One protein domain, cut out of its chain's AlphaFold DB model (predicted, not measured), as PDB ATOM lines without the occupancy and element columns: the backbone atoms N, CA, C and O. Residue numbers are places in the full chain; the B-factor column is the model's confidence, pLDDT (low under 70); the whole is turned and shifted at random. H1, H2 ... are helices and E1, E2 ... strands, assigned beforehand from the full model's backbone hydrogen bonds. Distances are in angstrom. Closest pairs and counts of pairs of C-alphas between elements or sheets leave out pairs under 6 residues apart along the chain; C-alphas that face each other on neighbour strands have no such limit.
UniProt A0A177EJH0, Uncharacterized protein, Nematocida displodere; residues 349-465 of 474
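AT A GLANCE: This is residues 349 to 465 of the 474 residues of an uncharacterized protein of Nematocida displodere (UniProt A0A177EJH0). A four-stranded parallel sheet makes a wall; its strands follow each other across it in chain order, E1, E2, E3, E4. The longest helix, H2, is over one side of this wall with the short H1 packed on it, H3 lies towards the E4 edge, and the last stretch, residues 452 to 465, folds back beside E4 before running out from the body. The printed part has 117 residues with three named helices and four named strands in the order E1 H1 E2 H2 E3 H3 E4; the class is mixed, helices and strands, with under half of the residues in named elements. The whole is compact, with a radius of gyration of the C-alphas of 14.1 A, yet elongated in outline, its C-alphas spanning 47 by 29 by 25 A.

HOW THE PARTS SIT: In the sheet, E1, residues 351 to 358, and E2, residues 378 to 385, are parallel neighbours at 15 degrees, with N 356 and O 382 within hydrogen-bond range at 2.8 A. E2 and E3, residues 413 to 418, are parallel at 9 degrees, with N 383 and O 415 at 2.8 A. E3 and E4, residues 448 to 451, are parallel at 3 degrees, with N 416 and O 450 at 2.9 A. E1 and E4 are the edge strands and are apart. H2, residues 394 to 407, is on the sheet but only grazes it, with residues 397 to 404. H1, residues 362 to 366, is not on the sheet; it touches H2, the closest C-alphas being those of Leu 366 and Trp 403, 5.8 A apart. H3, residues 427 to 435, only grazes the sheet with residues 429 to 433. H2 and H3 are close but not clearly touching, their closest C-alphas, of Ser 394 and Val 432, being 6.2 A apart; they run the same way at a steep tilt of 59 degrees. H1 and H3 are apart. E1, H1, E2, then E2, H2, E3, then E3, H3, E4 are strand-helix-strand units, two parallel neighbour strands with a helix between, each with a right-handed crossover. Every O i to N i+4 pair is within hydrogen-bond range in H1 and H2; in H3 it is 3 of 5.

IN THESE COORDINATES: E1 begins at C-alpha 351, (43.916, 14.573, -17.435), and is 19.2 A long; E2 is 19.1 A and E3 16.5 A. H2 runs 20.1 A from C-alpha 394, (40.872, -14.546, -14.303), and H3 13.9 A. H1 is 6.8 A long. E4, 10.4 A, ends at C-alpha 451, (36.087, -3.377, -9.087).

THE WHOLE: The C-alphas farthest apart, of Gln 422 and Val 465, are 50.2 A apart. The printed part has no cut. The links H1 to E2 and H3 to E4 are long. Residues 438 to 439 pair with 458 to 459, parallel, and 450 to 451 of E4 with 454 to 455, antiparallel. The mean pLDDT of the printed part is 82.0; it is under 70 at residues 360 to 374, 390 to 391, 420 to 426 and 463 to 465.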
ATOM      1  N   LYS A 349      49.872  18.054 -19.362       86.38
ATOM      2  CA  LYS A 349      49.244  18.134 -18.041       86.38
ATOM      3  C   LYS A 349      48.438  16.852 -17.779       86.38
ATOM      4  O   LYS A 349      47.932  16.256 -18.729       86.38
ATOM      5  N   PRO A 350      48.336  16.395 -16.517       87.56
ATOM      6  CA  PRO A 350      47.477  15.265 -16.193       87.56
ATOM      7  C   PRO A 350      46.022  15.549 -16.581       87.56
ATOM      8  O   PRO A 350      45.525  16.645 -16.331       87.56
ATOM      9  N   ILE A 351      45.353  14.554 -17.155       91.88
ATOM     10  CA  ILE A 351      43.916  14.573 -17.435       91.88
ATOM     11  C   ILE A 351      43.179  14.325 -16.118       91.88
ATOM     12  O   ILE A 351      43.526  13.388 -15.398       91.88
ATOM     13  N   GLY A 352      42.156  15.114 -15.791       92.00
ATOM     14  CA  GLY A 352      41.401  14.923 -14.545       92.00
ATOM     15  C   GLY A 352      40.836  13.502 -14.432       92.00
ATOM     16  O   GLY A 352      41.191  12.763 -13.512       92.00
ATOM     17  N   LEU A 353      40.045  13.107 -15.428       96.00
ATOM     18  CA  LEU A 353      39.381  11.808 -15.511       96.00
ATOM     19  C   LEU A 353      39.617  11.146 -16.875       96.00
ATOM     20  O   LEU A 353      39.336  11.740 -17.911       96.00
ATOM     21  N   VAL A 354      40.061   9.893 -16.895       96.19
ATOM     22  CA  VAL A 354      40.099   9.073 -18.114       96.19
ATOM     23  C   VAL A 354      39.111   7.925 -17.966       96.19
ATOM     24  O   VAL A 354      39.223   7.134 -17.041       96.19
ATOM     25  N   HIS A 355      38.157   7.823 -18.884       96.81
ATOM     26  CA  HIS A 355      37.176   6.749 -18.962       96.81
ATOM     27  C   HIS A 355      37.436   5.932 -20.232       96.81
ATOM     28  O   HIS A 355      37.250   6.422 -21.345       96.81
ATOM     29  N   LEU A 356      37.853   4.679 -20.072       94.88
ATOM     30  CA  LEU A 356      38.157   3.766 -21.168       94.88
ATOM     31  C   LEU A 356      37.077   2.701 -21.299       94.88
ATOM     32  O   LEU A 356      36.809   1.971 -20.354       94.88
ATOM     33  N   ASN A 357      36.495   2.594 -22.485       93.06
ATOM     34  CA  ASN A 357      35.531   1.559 -22.819       93.06
ATOM     35  C   ASN A 357      36.236   0.349 -23.463       93.06
ATOM     36  O   ASN A 357      36.916   0.477 -24.489       93.06
ATOM     37  N   LEU A 358      36.072  -0.831 -22.869       88.69
ATOM     38  CA  LEU A 358      36.472  -2.119 -23.422       88.69
ATOM     39  C   LEU A 358      35.256  -2.708 -24.151       88.69
ATOM     40  O   LEU A 358      34.403  -3.349 -23.551       88.69
ATOM     41  N   GLY A 359      35.136  -2.448 -25.457       81.00
ATOM     42  CA  GLY A 359      34.146  -3.139 -26.297       81.00
ATOM     43  C   GLY A 359      34.505  -4.619 -26.510       81.00
ATOM     44  O   GLY A 359      35.575  -5.057 -26.094       81.00
ATOM     45  N   GLY A 360      33.680  -5.379 -27.243       66.38
ATOM     46  CA  GLY A 360      33.805  -6.846 -27.425       66.38
ATOM     47  C   GLY A 360      35.118  -7.395 -28.013       66.38
ATOM     48  O   GLY A 360      35.286  -8.597 -28.138       66.38
ATOM     49  N   LEU A 361      36.077  -6.537 -28.375       60.50
ATOM     50  CA  LEU A 361      37.429  -6.929 -28.800       60.50
ATOM     51  C   LEU A 361      38.521  -6.459 -27.823       60.50
ATOM     52  O   LEU A 361      39.705  -6.531 -28.155       60.50
ATOM     53  N   GLY A 362      38.144  -5.946 -26.648       60.50
ATOM     54  CA  GLY A 362      39.030  -5.348 -25.645       60.50
ATOM     55  C   GLY A 362      40.212  -6.245 -25.286       60.50
ATOM     56  O   GLY A 362      41.344  -5.768 -25.248       60.50
ATOM     57  N   VAL A 363      39.972  -7.555 -25.166       60.44
ATOM     58  CA  VAL A 363      40.983  -8.567 -24.814       60.44
ATOM     59  C   VAL A 363      42.162  -8.589 -25.792       60.44
ATOM     60  O   VAL A 363      43.316  -8.693 -25.381       60.44
ATOM     61  N   VAL A 364      41.901  -8.416 -27.093       61.72
ATOM     62  CA  VAL A 364      42.947  -8.437 -28.133       61.72
ATOM     63  C   VAL A 364      43.891  -7.237 -27.992       61.72
ATOM     64  O   VAL A 364      45.077  -7.323 -28.314       61.72
ATOM     65  N   TRP A 365      43.391  -6.110 -27.482       63.78
ATOM     66  CA  TRP A 365      44.162  -4.872 -27.357       63.78
ATOM     67  C   TRP A 365      45.050  -4.818 -26.115       63.78
ATOM     68  O   TRP A 365      46.029  -4.068 -26.115       63.78
ATOM     69  N   LEU A 366      44.747  -5.618 -25.092       69.00
ATOM     70  CA  LEU A 366      45.541  -5.680 -23.864       69.00
ATOM     71  C   LEU A 366      46.940  -6.264 -24.124       69.00
ATOM     72  O   LEU A 366      47.915  -5.798 -23.538       69.00
ATOM     73  N   ASN A 367      47.067  -7.192 -25.080       60.72
ATOM     74  CA  ASN A 367      48.314  -7.925 -25.336       60.72
ATOM     75  C   ASN A 367      49.294  -7.231 -26.305       60.72
ATOM     76  O   ASN A 367      50.467  -7.587 -26.340       60.72
ATOM     77  N   GLY A 368      48.851  -6.248 -27.101       58.81
ATOM     78  CA  GLY A 368      49.627  -5.753 -28.255       58.81
ATOM     79  C   GLY A 368      50.233  -4.347 -28.149       58.81
ATOM     80  O   GLY A 368      50.880  -3.898 -29.098       58.81
ATOM     81  N   SER A 369      49.992  -3.607 -27.062       58.09
ATOM     82  CA  SER A 369      50.087  -2.137 -27.107       58.09
ATOM     83  C   SER A 369      50.992  -1.476 -26.060       58.09
ATOM     84  O   SER A 369      50.856  -0.278 -25.810       58.09
ATOM     85  N   ILE A 370      51.967  -2.196 -25.496       58.06
ATOM     86  CA  ILE A 370      53.013  -1.597 -24.647       58.06
ATOM     87  C   ILE A 370      54.090  -0.987 -25.553       58.06
ATOM     88  O   ILE A 370      55.131  -1.586 -25.793       58.06
ATOM     89  N   ARG A 371      53.823   0.184 -26.143       59.94
ATOM     90  CA  ARG A 371      54.836   0.889 -26.959       59.94
ATOM     91  C   ARG A 371      55.534   2.012 -26.203       59.94
ATOM     92  O   ARG A 371      56.693   2.291 -26.482       59.94
ATOM     93  N   HIS A 372      54.859   2.612 -25.222       65.12
ATOM     94  CA  HIS A 372      55.409   3.686 -24.398       65.12
ATOM     95  C   HIS A 372      54.916   3.525 -22.954       65.12
ATOM     96  O   HIS A 372      53.711   3.650 -22.717       65.12
ATOM     97  N   PRO A 373      55.799   3.223 -21.988       65.25
ATOM     98  CA  PRO A 373      55.381   3.077 -20.604       65.25
ATOM     99  C   PRO A 373      54.812   4.396 -20.058       65.25
ATOM    100  O   PRO A 373      55.351   5.471 -20.319       65.25
ATOM    101  N   ARG A 374      53.736   4.303 -19.266       69.62
ATOM    102  CA  ARG A 374      53.141   5.405 -18.479       69.62
ATOM    103  C   ARG A 374      52.609   6.595 -19.296       69.62
ATOM    104  O   ARG A 374      52.704   7.743 -18.859       69.62
ATOM    105  N   THR A 375      52.018   6.327 -20.459       79.75
ATOM    106  CA  THR A 375      51.373   7.352 -21.307       79.75
ATOM    107  C   THR A 375      50.161   8.012 -20.650       79.75
ATOM    108  O   THR A 375      49.895   9.187 -20.901       79.75
ATOM    109  N   ILE A 376      49.437   7.298 -19.786       85.69
ATOM    110  CA  ILE A 376      48.247   7.822 -19.116       85.69
ATOM    111  C   ILE A 376      48.653   8.530 -17.830       85.69
ATOM    112  O   ILE A 376      48.978   7.922 -16.803       85.69
ATOM    113  N   ARG A 377      48.602   9.858 -17.890       90.69
ATOM    114  CA  ARG A 377      48.742  10.739 -16.735       90.69
ATOM    115  C   ARG A 377      47.354  11.234 -16.368       90.69
ATOM    116  O   ARG A 377      46.879  12.192 -16.961       90.69
ATOM    117  N   THR A 378      46.708  10.570 -15.418       93.69
ATOM    118  CA  THR A 378      45.378  10.955 -14.936       93.69
ATOM    119  C   THR A 378      45.283  10.866 -13.422       93.69
ATOM    120  O   THR A 378      46.099  10.159 -12.839       93.69
ATOM    121  N   ASN A 379      44.331  11.569 -12.801       94.56
ATOM    122  CA  ASN A 379      44.025  11.398 -11.378       94.56
ATOM    123  C   ASN A 379      43.100  10.197 -11.162       94.56
ATOM    124  O   ASN A 379      43.366   9.385 -10.277       94.56
ATOM    125  N   THR A 380      42.073  10.061 -12.002       96.75
ATOM    126  CA  THR A 380      41.092   8.976 -11.922       96.75
ATOM    127  C   THR A 380      41.014   8.247 -13.256       96.75
ATOM    128  O   THR A 380      40.748   8.853 -14.293       96.75
ATOM    129  N   LEU A 381      41.225   6.935 -13.228       96.75
ATOM    130  CA  LEU A 381      40.999   6.051 -14.364       96.75
ATOM    131  C   LEU A 381      39.740   5.222 -14.110       96.75
ATOM    132  O   LEU A 381      39.667   4.494 -13.128       96.75
ATOM    133  N   ILE A 382      38.779   5.290 -15.021       96.81
ATOM    134  CA  ILE A 382      37.629   4.392 -15.066       96.81
ATOM    135  C   ILE A 382      37.799   3.489 -16.281       96.81
ATOM    136  O   ILE A 382      37.994   3.976 -17.392       96.81
ATOM    137  N   VAL A 383      37.726   2.181 -16.088       94.62
ATOM    138  CA  VAL A 383      37.721   1.197 -17.170       94.62
ATOM    139  C   VAL A 383      36.373   0.504 -17.145       94.62
ATOM    140  O   VAL A 383      36.051  -0.142 -16.158       94.62
ATOM    141  N   VAL A 384      35.583   0.651 -18.204       92.44
ATOM    142  CA  VAL A 384      34.270   0.013 -18.316       92.44
ATOM    143  C   VAL A 384      34.341  -1.107 -19.334       92.44
ATOM    144  O   VAL A 384      34.630  -0.858 -20.502       92.44
ATOM    145  N   ASP A 385      34.055  -2.326 -18.904       88.81
ATOM    146  CA  ASP A 385      33.874  -3.472 -19.782       88.81
ATOM    147  C   ASP A 385      32.438  -3.521 -20.303       88.81
ATOM    148  O   ASP A 385      31.503  -3.803 -19.556       88.81
ATOM    149  N   ASN A 386      32.273  -3.219 -21.593       87.19
ATOM    150  CA  ASN A 386      31.013  -3.322 -22.329       87.19
ATOM    151  C   ASN A 386      31.092  -4.416 -23.407       87.19
ATOM    152  O   ASN A 386      30.423  -4.321 -24.439       87.19
ATOM    153  N   SER A 387      31.928  -5.441 -23.221       81.38
ATOM    154  CA  SER A 387      32.035  -6.564 -24.160       81.38
ATOM    155  C   SER A 387      30.735  -7.358 -24.300       81.38
ATOM    156  O   SER A 387      30.509  -7.984 -25.335       81.38
ATOM    157  N   GLY A 388      29.867  -7.302 -23.285       77.19
ATOM    158  CA  GLY A 388      28.657  -8.117 -23.204       77.19
ATOM    159  C   GLY A 388      28.944  -9.582 -22.865       77.19
ATOM    160  O   GLY A 388      28.011 -10.385 -22.822       77.19
ATOM    161  N   GLU A 389      30.205  -9.946 -22.612       73.81
ATOM    162  CA  GLU A 389      30.568 -11.288 -22.172       73.81
ATOM    163  C   GLU A 389      30.165 -11.480 -20.705       73.81
ATOM    164  O   GLU A 389      30.535 -10.715 -19.818       73.81
ATOM    165  N   CYS A 390      29.371 -12.521 -20.440       63.88
ATOM    166  CA  CYS A 390      28.853 -12.807 -19.098       63.88
ATOM    167  C   CYS A 390      29.905 -13.412 -18.158       63.88
ATOM    168  O   CYS A 390      29.649 -13.559 -16.967       63.88
ATOM    169  N   VAL A 391      31.077 -13.793 -18.661       67.75
ATOM    170  CA  VAL A 391      32.132 -14.442 -17.880       67.75
ATOM    171  C   VAL A 391      33.425 -13.699 -18.146       67.75
ATOM    172  O   VAL A 391      33.896 -13.692 -19.275       67.75
ATOM    173  N   VAL A 392      33.987 -13.093 -17.102       70.00
ATOM    174  CA  VAL A 392      35.313 -12.477 -17.136       70.00
ATOM    175  C   VAL A 392      36.309 -13.505 -16.588       70.00
ATOM    176  O   VAL A 392      36.328 -13.724 -15.376       70.00
ATOM    177  N   PRO A 393      37.118 -14.183 -17.425       77.25
ATOM    178  CA  PRO A 393      38.098 -15.146 -16.932       77.25
ATOM    179  C   PRO A 393      39.166 -14.449 -16.078       77.25
ATOM    180  O   PRO A 393      39.526 -13.308 -16.360       77.25
ATOM    181  N   SER A 394      39.773 -15.129 -15.103       80.50
ATOM    182  CA  SER A 394      40.872 -14.546 -14.303       80.50
ATOM    183  C   SER A 394      42.022 -14.019 -15.175       80.50
ATOM    184  O   SER A 394      42.575 -12.954 -14.910       80.50
ATOM    185  N   SER A 395      42.306 -14.699 -16.291       82.69
ATOM    186  CA  SER A 395      43.314 -14.272 -17.267       82.69
ATOM    187  C   SER A 395      43.006 -12.918 -17.914       82.69
ATOM    188  O   SER A 395      43.927 -12.195 -18.293       82.69
ATOM    189  N   TYR A 396      41.730 -12.543 -18.031       83.31
ATOM    190  CA  TYR A 396      41.339 -11.219 -18.500       83.31
ATOM    191  C   TYR A 396      41.758 -10.139 -17.507       83.31
ATOM    192  O   TYR A 396      42.397  -9.163 -17.905       83.31
ATOM    193  N   PHE A 397      41.447 -10.335 -16.222       84.69
ATOM    194  CA  PHE A 397      41.829  -9.397 -15.171       84.69
ATOM    195  C   PHE A 397      43.352  -9.252 -15.098       84.69
ATOM    196  O   PHE A 397      43.861  -8.132 -15.085       84.69
ATOM    197  N   ASP A 398      44.091 -10.360 -15.173       86.44
ATOM    198  CA  ASP A 398      45.556 -10.340 -15.198       86.44
ATOM    199  C   ASP A 398      46.105  -9.533 -16.382       86.44
ATOM    200  O   ASP A 398      47.042  -8.743 -16.231       86.44
ATOM    201  N   ASN A 399      45.521  -9.697 -17.571       87.62
ATOM    202  CA  ASN A 399      45.920  -8.946 -18.760       87.62
ATOM    203  C   ASN A 399      45.573  -7.457 -18.641       87.62
ATOM    204  O   ASN A 399      46.377  -6.606 -19.031       87.62
ATOM    205  N   LEU A 400      44.418  -7.129 -18.060       88.94
ATOM    206  CA  LEU A 400      44.023  -5.751 -17.791       88.94
ATOM    207  C   LEU A 400      44.979  -5.092 -16.794       88.94
ATOM    208  O   LEU A 400      45.469  -3.994 -17.051       88.94
ATOM    209  N   MET A 401      45.325  -5.779 -15.706       90.94
ATOM    210  CA  MET A 401      46.270  -5.275 -14.712       90.94
ATOM    211  C   MET A 401      47.672  -5.090 -15.291       90.94
ATOM    212  O   MET A 401      48.280  -4.041 -15.078       90.94
ATOM    213  N   LYS A 402      48.165  -6.039 -16.099       90.44
ATOM    214  CA  LYS A 402      49.426  -5.875 -16.845       90.44
ATOM    215  C   LYS A 402      49.396  -4.629 -17.727       90.44
ATOM    216  O   LYS A 402      50.355  -3.855 -17.732       90.44
ATOM    217  N   TRP A 403      48.294  -4.404 -18.441       90.94
ATOM    218  CA  TRP A 403      48.132  -3.212 -19.266       90.94
ATOM    219  C   TRP A 403      48.099  -1.928 -18.423       90.94
ATOM    220  O   TRP A 403      48.780  -0.961 -18.775       90.94
ATOM    221  N   ILE A 404      47.378  -1.919 -17.297       92.25
ATOM    222  CA  ILE A 404      47.310  -0.784 -16.364       92.25
ATOM    223  C   ILE A 404      48.710  -0.448 -15.843       92.25
ATOM    224  O   ILE A 404      49.141   0.697 -15.961       92.25
ATOM    225  N   TYR A 405      49.459  -1.432 -15.344       92.12
ATOM    226  CA  TYR A 405      50.824  -1.231 -14.847       92.12
ATOM    227  C   TYR A 405      51.773  -0.686 -15.915       92.12
ATOM    228  O   TYR A 405      52.637   0.142 -15.620       92.12
ATOM    229  N   ALA A 406      51.594  -1.107 -17.166       89.50
ATOM    230  CA  ALA A 406      52.401  -0.622 -18.272       89.50
ATOM    231  C   ALA A 406      52.045   0.816 -18.689       89.50
ATOM    232  O   ALA A 406      52.933   1.575 -19.079       89.50
ATOM    233  N   ASN A 407      50.773   1.218 -18.622       89.62
ATOM    234  CA  ASN A 407      50.297   2.452 -19.261       89.62
ATOM    235  C   ASN A 407      49.933   3.575 -18.286       89.62
ATOM    236  O   ASN A 407      49.923   4.735 -18.694       89.62
ATOM    237  N   VAL A 408      49.679   3.285 -17.011       91.06
ATOM    238  CA  VAL A 408      49.149   4.254 -16.043       91.06
ATOM    239  C   VAL A 408      50.250   4.720 -15.099       91.06
ATOM    240  O   VAL A 408      50.854   3.929 -14.384       91.06
ATOM    241  N   GLY A 409      50.545   6.024 -15.107       84.94
ATOM    242  CA  GLY A 409      51.673   6.573 -14.347       84.94
ATOM    243  C   GLY A 409      51.310   7.272 -13.034       84.94
ATOM    244  O   GLY A 409      52.081   7.206 -12.080       84.94
ATOM    245  N   LYS A 410      50.188   8.003 -12.995       87.81
ATOM    246  CA  LYS A 410      49.869   8.951 -11.904       87.81
ATOM    247  C   LYS A 410      48.449   8.844 -11.333       87.81
ATOM    248  O   LYS A 410      48.043   9.742 -10.603       87.81
ATOM    249  N   ALA A 411      47.728   7.765 -11.632       94.25
ATOM    250  CA  ALA A 411      46.380   7.567 -11.103       94.25
ATOM    251  C   ALA A 411      46.395   7.444  -9.573       94.25
ATOM    252  O   ALA A 411      47.187   6.677  -9.022       94.25
ATOM    253  N   ARG A 412      45.512   8.205  -8.922       95.88
ATOM    254  CA  ARG A 412      45.168   8.093  -7.499       95.88
ATOM    255  C   ARG A 412      43.995   7.145  -7.298       95.88
ATOM    256  O   ARG A 412      43.954   6.422  -6.307       95.88
ATOM    257  N   GLU A 413      43.085   7.108  -8.265       96.88
ATOM    258  CA  GLU A 413      41.922   6.231  -8.260       96.88
ATOM    259  C   GLU A 413      41.845   5.427  -9.559       96.88
ATOM    260  O   GLU A 413      42.023   5.971 -10.653       96.88
ATOM    261  N   ILE A 414      41.590   4.126  -9.431       96.25
ATOM    262  CA  ILE A 414      41.298   3.234 -10.552       96.25
ATOM    263  C   ILE A 414      40.012   2.478 -10.241       96.25
ATOM    264  O   ILE A 414      39.947   1.756  -9.249       96.25
ATOM    265  N   ASN A 415      39.017   2.618 -11.109       95.62
ATOM    266  CA  ASN A 415      37.725   1.959 -10.985       95.62
ATOM    267  C   ASN A 415      37.496   1.096 -12.223       95.62
ATOM    268  O   ASN A 415      37.438   1.609 -13.340       95.62
ATOM    269  N   ILE A 416      37.386  -0.212 -12.033       92.88
ATOM    270  CA  ILE A 416      37.011  -1.150 -13.086       92.88
ATOM    271  C   ILE A 416      35.526  -1.448 -12.910       92.88
ATOM    272  O   ILE A 416      35.104  -1.867 -11.839       92.88
ATOM    273  N   VAL A 417      34.737  -1.204 -13.945       91.06
ATOM    274  CA  VAL A 417      33.297  -1.451 -13.959       91.06
ATOM    275  C   VAL A 417      33.020  -2.487 -15.032       91.06
ATOM    276  O   VAL A 417      33.352  -2.278 -16.196       91.06
ATOM    277  N   VAL A 418      32.402  -3.597 -14.668       86.38
ATOM    278  CA  VAL A 418      31.921  -4.604 -15.604       86.38
ATOM    279  C   VAL A 418      30.439  -4.339 -15.807       86.38
ATOM    280  O   VAL A 418      29.634  -4.465 -14.886       86.38
ATOM    281  N   ALA A 419      30.059  -3.894 -17.007       82.81
ATOM    282  CA  ALA A 419      28.671  -3.541 -17.262       82.81
ATOM    283  C   ALA A 419      27.772  -4.775 -17.041       82.81
ATOM    284  O   ALA A 419      28.024  -5.828 -17.636       82.81
ATOM    285  N   PRO A 420      26.721  -4.673 -16.207       68.19
ATOM    286  CA  PRO A 420      25.896  -5.823 -15.877       68.19
ATOM    287  C   PRO A 420      25.150  -6.310 -17.120       68.19
ATOM    288  O   PRO A 420      24.358  -5.580 -17.726       68.19
ATOM    289  N   THR A 421      25.344  -7.577 -17.474       63.56
ATOM    290  CA  THR A 421      24.476  -8.277 -18.415       63.56
ATOM    291  C   THR A 421      23.167  -8.607 -17.699       63.56
ATOM    292  O   THR A 421      23.065  -9.567 -16.951       63.56
ATOM    293  N   GLN A 422      22.145  -7.768 -17.891       63.41
ATOM    294  CA  GLN A 422      20.751  -8.082 -17.534       63.41
ATOM    295  C   GLN A 422      20.505  -8.496 -16.060       63.41
ATOM    296  O   GLN A 422      19.797  -9.458 -15.785       63.41
ATOM    297  N   GLY A 423      21.003  -7.713 -15.095       63.50
ATOM    298  CA  GLY A 423      20.359  -7.619 -13.773       63.50
ATOM    299  C   GLY A 423      20.918  -8.456 -12.616       63.50
ATOM    300  O   GLY A 423      20.339  -8.396 -11.534       63.50
ATOM    301  N   SER A 424      22.046  -9.153 -12.766       64.81
ATOM    302  CA  SER A 424      22.766  -9.744 -11.622       64.81
ATOM    303  C   SER A 424      24.275  -9.470 -11.684       64.81
ATOM    304  O   SER A 424      24.833  -9.510 -12.782       64.81
ATOM    305  N   PRO A 425      24.954  -9.222 -10.541       65.81
ATOM    306  CA  PRO A 425      26.413  -9.142 -10.484       65.81
ATOM    307  C   PRO A 425      27.030 -10.429 -11.032       65.81
ATOM    308  O   PRO A 425      26.543 -11.521 -10.737       65.81
ATOM    309  N   ASN A 426      28.096 -10.317 -11.822       69.44
ATOM    310  CA  ASN A 426      28.771 -11.488 -12.369       69.44
ATOM    311  C   ASN A 426      29.401 -12.299 -11.216       69.44
ATOM    312  O   ASN A 426      30.299 -11.784 -10.543       69.44
ATOM    313  N   PRO A 427      28.974 -13.552 -10.960       71.12
ATOM    314  CA  PRO A 427      29.441 -14.327  -9.808       71.12
ATOM    315  C   PRO A 427      30.958 -14.570  -9.830       71.12
ATOM    316  O   PRO A 427      31.577 -14.659  -8.771       71.12
ATOM    317  N   ASN A 428      31.578 -14.577 -11.014       75.88
ATOM    318  CA  ASN A 428      33.023 -14.758 -11.167       75.88
ATOM    319  C   ASN A 428      33.830 -13.539 -10.698       75.88
ATOM    320  O   ASN A 428      34.999 -13.671 -10.344       75.88
ATOM    321  N   ILE A 429      33.221 -12.351 -10.642       74.44
ATOM    322  CA  ILE A 429      33.900 -11.145 -10.148       74.44
ATOM    323  C   ILE A 429      34.212 -11.286  -8.663       74.44
ATOM    324  O   ILE A 429      35.298 -10.912  -8.234       74.44
ATOM    325  N   LEU A 430      33.319 -11.909  -7.889       72.81
ATOM    326  CA  LEU A 430      33.576 -12.202  -6.479       72.81
ATOM    327  C   LEU A 430      34.749 -13.173  -6.300       72.81
ATOM    328  O   LEU A 430      35.489 -13.054  -5.327       72.81
ATOM    329  N   GLU A 431      34.942 -14.121  -7.217       79.88
ATOM    330  CA  GLU A 431      36.094 -15.026  -7.178       79.88
ATOM    331  C   GLU A 431      37.395 -14.304  -7.524       79.88
ATOM    332  O   GLU A 431      38.366 -14.418  -6.776       79.88
ATOM    333  N   VAL A 432      37.393 -13.487  -8.583       78.69
ATOM    334  CA  VAL A 432      38.541 -12.638  -8.939       78.69
ATOM    335  C   VAL A 432      38.899 -11.705  -7.781       78.69
ATOM    336  O   VAL A 432      40.070 -11.597  -7.431       78.69
ATOM    337  N   LEU A 433      37.907 -11.091  -7.128       77.56
ATOM    338  CA  LEU A 433      38.091 -10.209  -5.970       77.56
ATOM    339  C   LEU A 433      38.760 -10.900  -4.776       77.56
ATOM    340  O   LEU A 433      39.525 -10.253  -4.063       77.56
ATOM    341  N   LYS A 434      38.510 -12.198  -4.552       78.12
ATOM    342  CA  LYS A 434      39.151 -12.955  -3.459       78.12
ATOM    343  C   LYS A 434      40.658 -13.103  -3.660       78.12
ATOM    344  O   LYS A 434      41.390 -13.197  -2.679       78.12
ATOM    345  N   THR A 435      41.114 -13.153  -4.909       82.50
ATOM    346  CA  THR A 435      42.526 -13.389  -5.253       82.50
ATOM    347  C   THR A 435      43.245 -12.150  -5.777       82.50
ATOM    348  O   THR A 435      44.472 -12.145  -5.852       82.50
ATOM    349  N   ALA A 436      42.513 -11.108  -6.170       82.88
ATOM    350  CA  ALA A 436      43.079  -9.905  -6.759       82.88
ATOM    351  C   ALA A 436      43.896  -9.125  -5.724       82.88
ATOM    352  O   ALA A 436      43.366  -8.593  -4.749       82.88
ATOM    353  N   VAL A 437      45.198  -9.011  -5.979       83.44
ATOM    354  CA  VAL A 437      46.117  -8.204  -5.178       83.44
ATOM    355  C   VAL A 437      46.751  -7.149  -6.073       83.44
ATOM    356  O   VAL A 437      47.407  -7.473  -7.064       83.44
ATOM    357  N   VAL A 438      46.577  -5.872  -5.724       88.94
ATOM    358  CA  VAL A 438      47.173  -4.766  -6.482       88.94
ATOM    359  C   VAL A 438      48.561  -4.441  -5.925       88.94
ATOM    360  O   VAL A 438      48.701  -4.047  -4.764       88.94
ATOM    361  N   ASP A 439      49.594  -4.572  -6.762       88.56
ATOM    362  CA  ASP A 439      50.970  -4.210  -6.409       88.56
ATOM    363  C   ASP A 439      51.203  -2.695  -6.518       88.56
ATOM    364  O   ASP A 439      51.352  -2.129  -7.610       88.56
ATOM    365  N   ARG A 440      51.291  -2.031  -5.361       88.50
ATOM    366  CA  ARG A 440      51.521  -0.584  -5.260       88.50
ATOM    367  C   ARG A 440      52.863  -0.135  -5.837       88.50
ATOM    368  O   ARG A 440      52.988   1.028  -6.215       88.50
ATOM    369  N   ARG A 441      53.857  -1.021  -5.975       88.44
ATOM    370  CA  ARG A 441      55.161  -0.677  -6.581       88.44
ATOM    371  C   ARG A 441      55.011  -0.218  -8.030       88.44
ATOM    372  O   ARG A 441      55.758   0.649  -8.483       88.44
ATOM    373  N   ASN A 442      54.009  -0.745  -8.735       87.44
ATOM    374  CA  ASN A 442      53.719  -0.366 -10.115       87.44
ATOM    375  C   ASN A 442      52.868   0.910 -10.214       87.44
ATOM    376  O   ASN A 442      52.937   1.612 -11.221       87.44
ATOM    377  N   LEU A 443      52.116   1.249  -9.161       92.06
ATOM    378  CA  LEU A 443      51.175   2.372  -9.107       92.06
ATOM    379  C   LEU A 443      51.368   3.185  -7.814       92.06
ATOM    380  O   LEU A 443      50.491   3.248  -6.959       92.06
ATOM    381  N   HIS A 444      52.537   3.809  -7.659       91.00
ATOM    382  CA  HIS A 444      52.960   4.485  -6.422       91.00
ATOM    383  C   HIS A 444      51.965   5.521  -5.856       91.00
ATOM    384  O   HIS A 444      51.858   5.650  -4.635       91.00
ATOM    385  N   ASN A 445      51.218   6.221  -6.719       92.88
ATOM    386  CA  ASN A 445      50.232   7.236  -6.317       92.88
ATOM    387  C   ASN A 445      48.833   6.674  -6.041       92.88
ATOM    388  O   ASN A 445      47.949   7.444  -5.683       92.88
ATOM    389  N   LEU A 446      48.617   5.371  -6.233       95.75
ATOM    390  CA  LEU A 446      47.304   4.763  -6.081       95.75
ATOM    391  C   LEU A 446      46.871   4.791  -4.612       95.75
ATOM    392  O   LEU A 446      47.556   4.262  -3.733       95.75
ATOM    393  N   GLU A 447      45.715   5.394  -4.376       95.06
ATOM    394  CA  GLU A 447      45.057   5.505  -3.076       95.06
ATOM    395  C   GLU A 447      43.812   4.624  -3.021       95.06
ATOM    396  O   GLU A 447      43.523   4.030  -1.985       95.06
ATOM    397  N   ARG A 448      43.095   4.511  -4.144       95.50
ATOM    398  CA  ARG A 448      41.860   3.739  -4.243       95.50
ATOM    399  C   ARG A 448      41.852   2.872  -5.494       95.50
ATOM    400  O   ARG A 448      42.113   3.349  -6.596       95.50
ATOM    401  N   PHE A 449      41.497   1.607  -5.314       94.81
ATOM    402  CA  PHE A 449      41.204   0.685  -6.403       94.81
ATOM    403  C   PHE A 449      39.846   0.040  -6.146       94.81
ATOM    404  O   PHE A 449      39.625  -0.505  -5.060       94.81
ATOM    405  N   THR A 450      38.938   0.110  -7.114       93.19
ATOM    406  CA  THR A 450      37.641  -0.567  -7.035       93.19
ATOM    407  C   THR A 450      37.375  -1.426  -8.263       93.19
ATOM    408  O   THR A 450      37.835  -1.118  -9.363       93.19
ATOM    409  N   LEU A 451      36.640  -2.513  -8.052       90.31
ATOM    410  CA  LEU A 451      36.087  -3.377  -9.087       90.31
ATOM    411  C   LEU A 451      34.596  -3.561  -8.778       90.31
ATOM    412  O   LEU A 451      34.264  -4.081  -7.717       90.31
ATOM    413  N   ASP A 452      33.724  -3.066  -9.659       86.88
ATOM    414  CA  ASP A 452      32.266  -2.974  -9.458       86.88
ATOM    415  C   ASP A 452      31.882  -2.384  -8.098       86.88
ATOM    416  O   ASP A 452      31.155  -2.981  -7.307       86.88
ATOM    417  N   ASP A 453      32.438  -1.206  -7.804       86.69
ATOM    418  CA  ASP A 453      32.263  -0.473  -6.545       86.69
ATOM    419  C   ASP A 453      32.785  -1.195  -5.282       86.69
ATOM    420  O   ASP A 453      32.754  -0.623  -4.188       86.69
ATOM    421  N   VAL A 454      33.360  -2.398  -5.407       88.06
ATOM    422  CA  VAL A 454      34.015  -3.118  -4.308       88.06
ATOM    423  C   VAL A 454      35.481  -2.706  -4.212       88.06
ATOM    424  O   VAL A 454      36.238  -2.801  -5.177       88.06
ATOM    425  N   SER A 455      35.909  -2.248  -3.034       89.75
ATOM    426  CA  SER A 455      37.311  -1.904  -2.777       89.75
ATOM    427  C   SER A 455      38.211  -3.139  -2.793       89.75
ATOM    428  O   SER A 455      37.977  -4.092  -2.054       89.75
ATOM    429  N   VAL A 456      39.282  -3.087  -3.587       87.69
ATOM    430  CA  VAL A 456      40.298  -4.147  -3.651       87.69
ATOM    431  C   VAL A 456      41.489  -3.767  -2.768       87.69
ATOM    432  O   VAL A 456      41.961  -2.627  -2.857       87.69
ATOM    433  N   PRO A 457      42.011  -4.683  -1.932       87.44
ATOM    434  CA  PRO A 457      43.194  -4.418  -1.124       87.44
ATOM    435  C   PRO A 457      44.412  -4.022  -1.971       87.44
ATOM    436  O   PRO A 457      44.780  -4.689  -2.942       87.44
ATOM    437  N   ILE A 458      45.078  -2.942  -1.562       90.44
ATOM    438  CA  ILE A 458      46.336  -2.480  -2.154       90.44
ATOM    439  C   ILE A 458      47.467  -2.942  -1.239       90.44
ATOM    440  O   ILE A 458      47.508  -2.558  -0.068       90.44
ATOM    441  N   THR A 459      48.399  -3.745  -1.758       87.12
ATOM    442  CA  THR A 459      49.521  -4.226  -0.937       87.12
ATOM    443  C   THR A 459      50.397  -3.040  -0.542       87.12
ATOM    444  O   THR A 459      50.841  -2.296  -1.427       87.12
ATOM    445  N   PRO A 460      50.659  -2.823   0.760       81.88
ATOM    446  CA  PRO A 460      51.522  -1.738   1.187       81.88
ATOM    447  C   PRO A 460      52.933  -1.942   0.631       81.88
ATOM    448  O   PRO A 460      53.411  -3.064   0.467       81.88
ATOM    449  N   LEU A 461      53.620  -0.835   0.355       75.69
ATOM    450  CA  LEU A 461      55.051  -0.870   0.084       75.69
ATOM    451  C   LEU A 461      55.751  -1.352   1.357       75.69
ATOM    452  O   LEU A 461      55.940  -0.577   2.291       75.69
ATOM    453  N   VAL A 462      56.122  -2.633   1.403       73.56
ATOM    454  CA  VAL A 462      57.032  -3.143   2.429       73.56
ATOM    455  C   VAL A 462      58.407  -2.584   2.093       73.56
ATOM    456  O   VAL A 462      59.164  -3.164   1.312       73.56
ATOM    457  N   VAL A 463      58.708  -1.406   2.633       67.56
ATOM    458  CA  VAL A 463      60.072  -0.889   2.644       67.56
ATOM    459  C   VAL A 463      60.826  -1.809   3.587       67.56
ATOM    460  O   VAL A 463      60.694  -1.701   4.803       67.56
ATOM    461  N   LYS A 464      61.563  -2.776   3.030       63.50
ATOM    462  CA  LYS A 464      62.578  -3.479   3.807       63.50
ATOM    463  C   LYS A 464      63.577  -2.411   4.228       63.50
ATOM    464  O   LYS A 464      64.397  -1.990   3.416       63.50
ATOM    465  N   VAL A 465      63.446  -1.931   5.461       55.59
ATOM    466  CA  VAL A 465      64.518  -1.213   6.132       55.59
ATOM    467  C   VAL A 465      65.655  -2.221   6.166       55.59
ATOM    468  O   VAL A 465      65.579  -3.239   6.847       55.59
TER     469      VAL A 465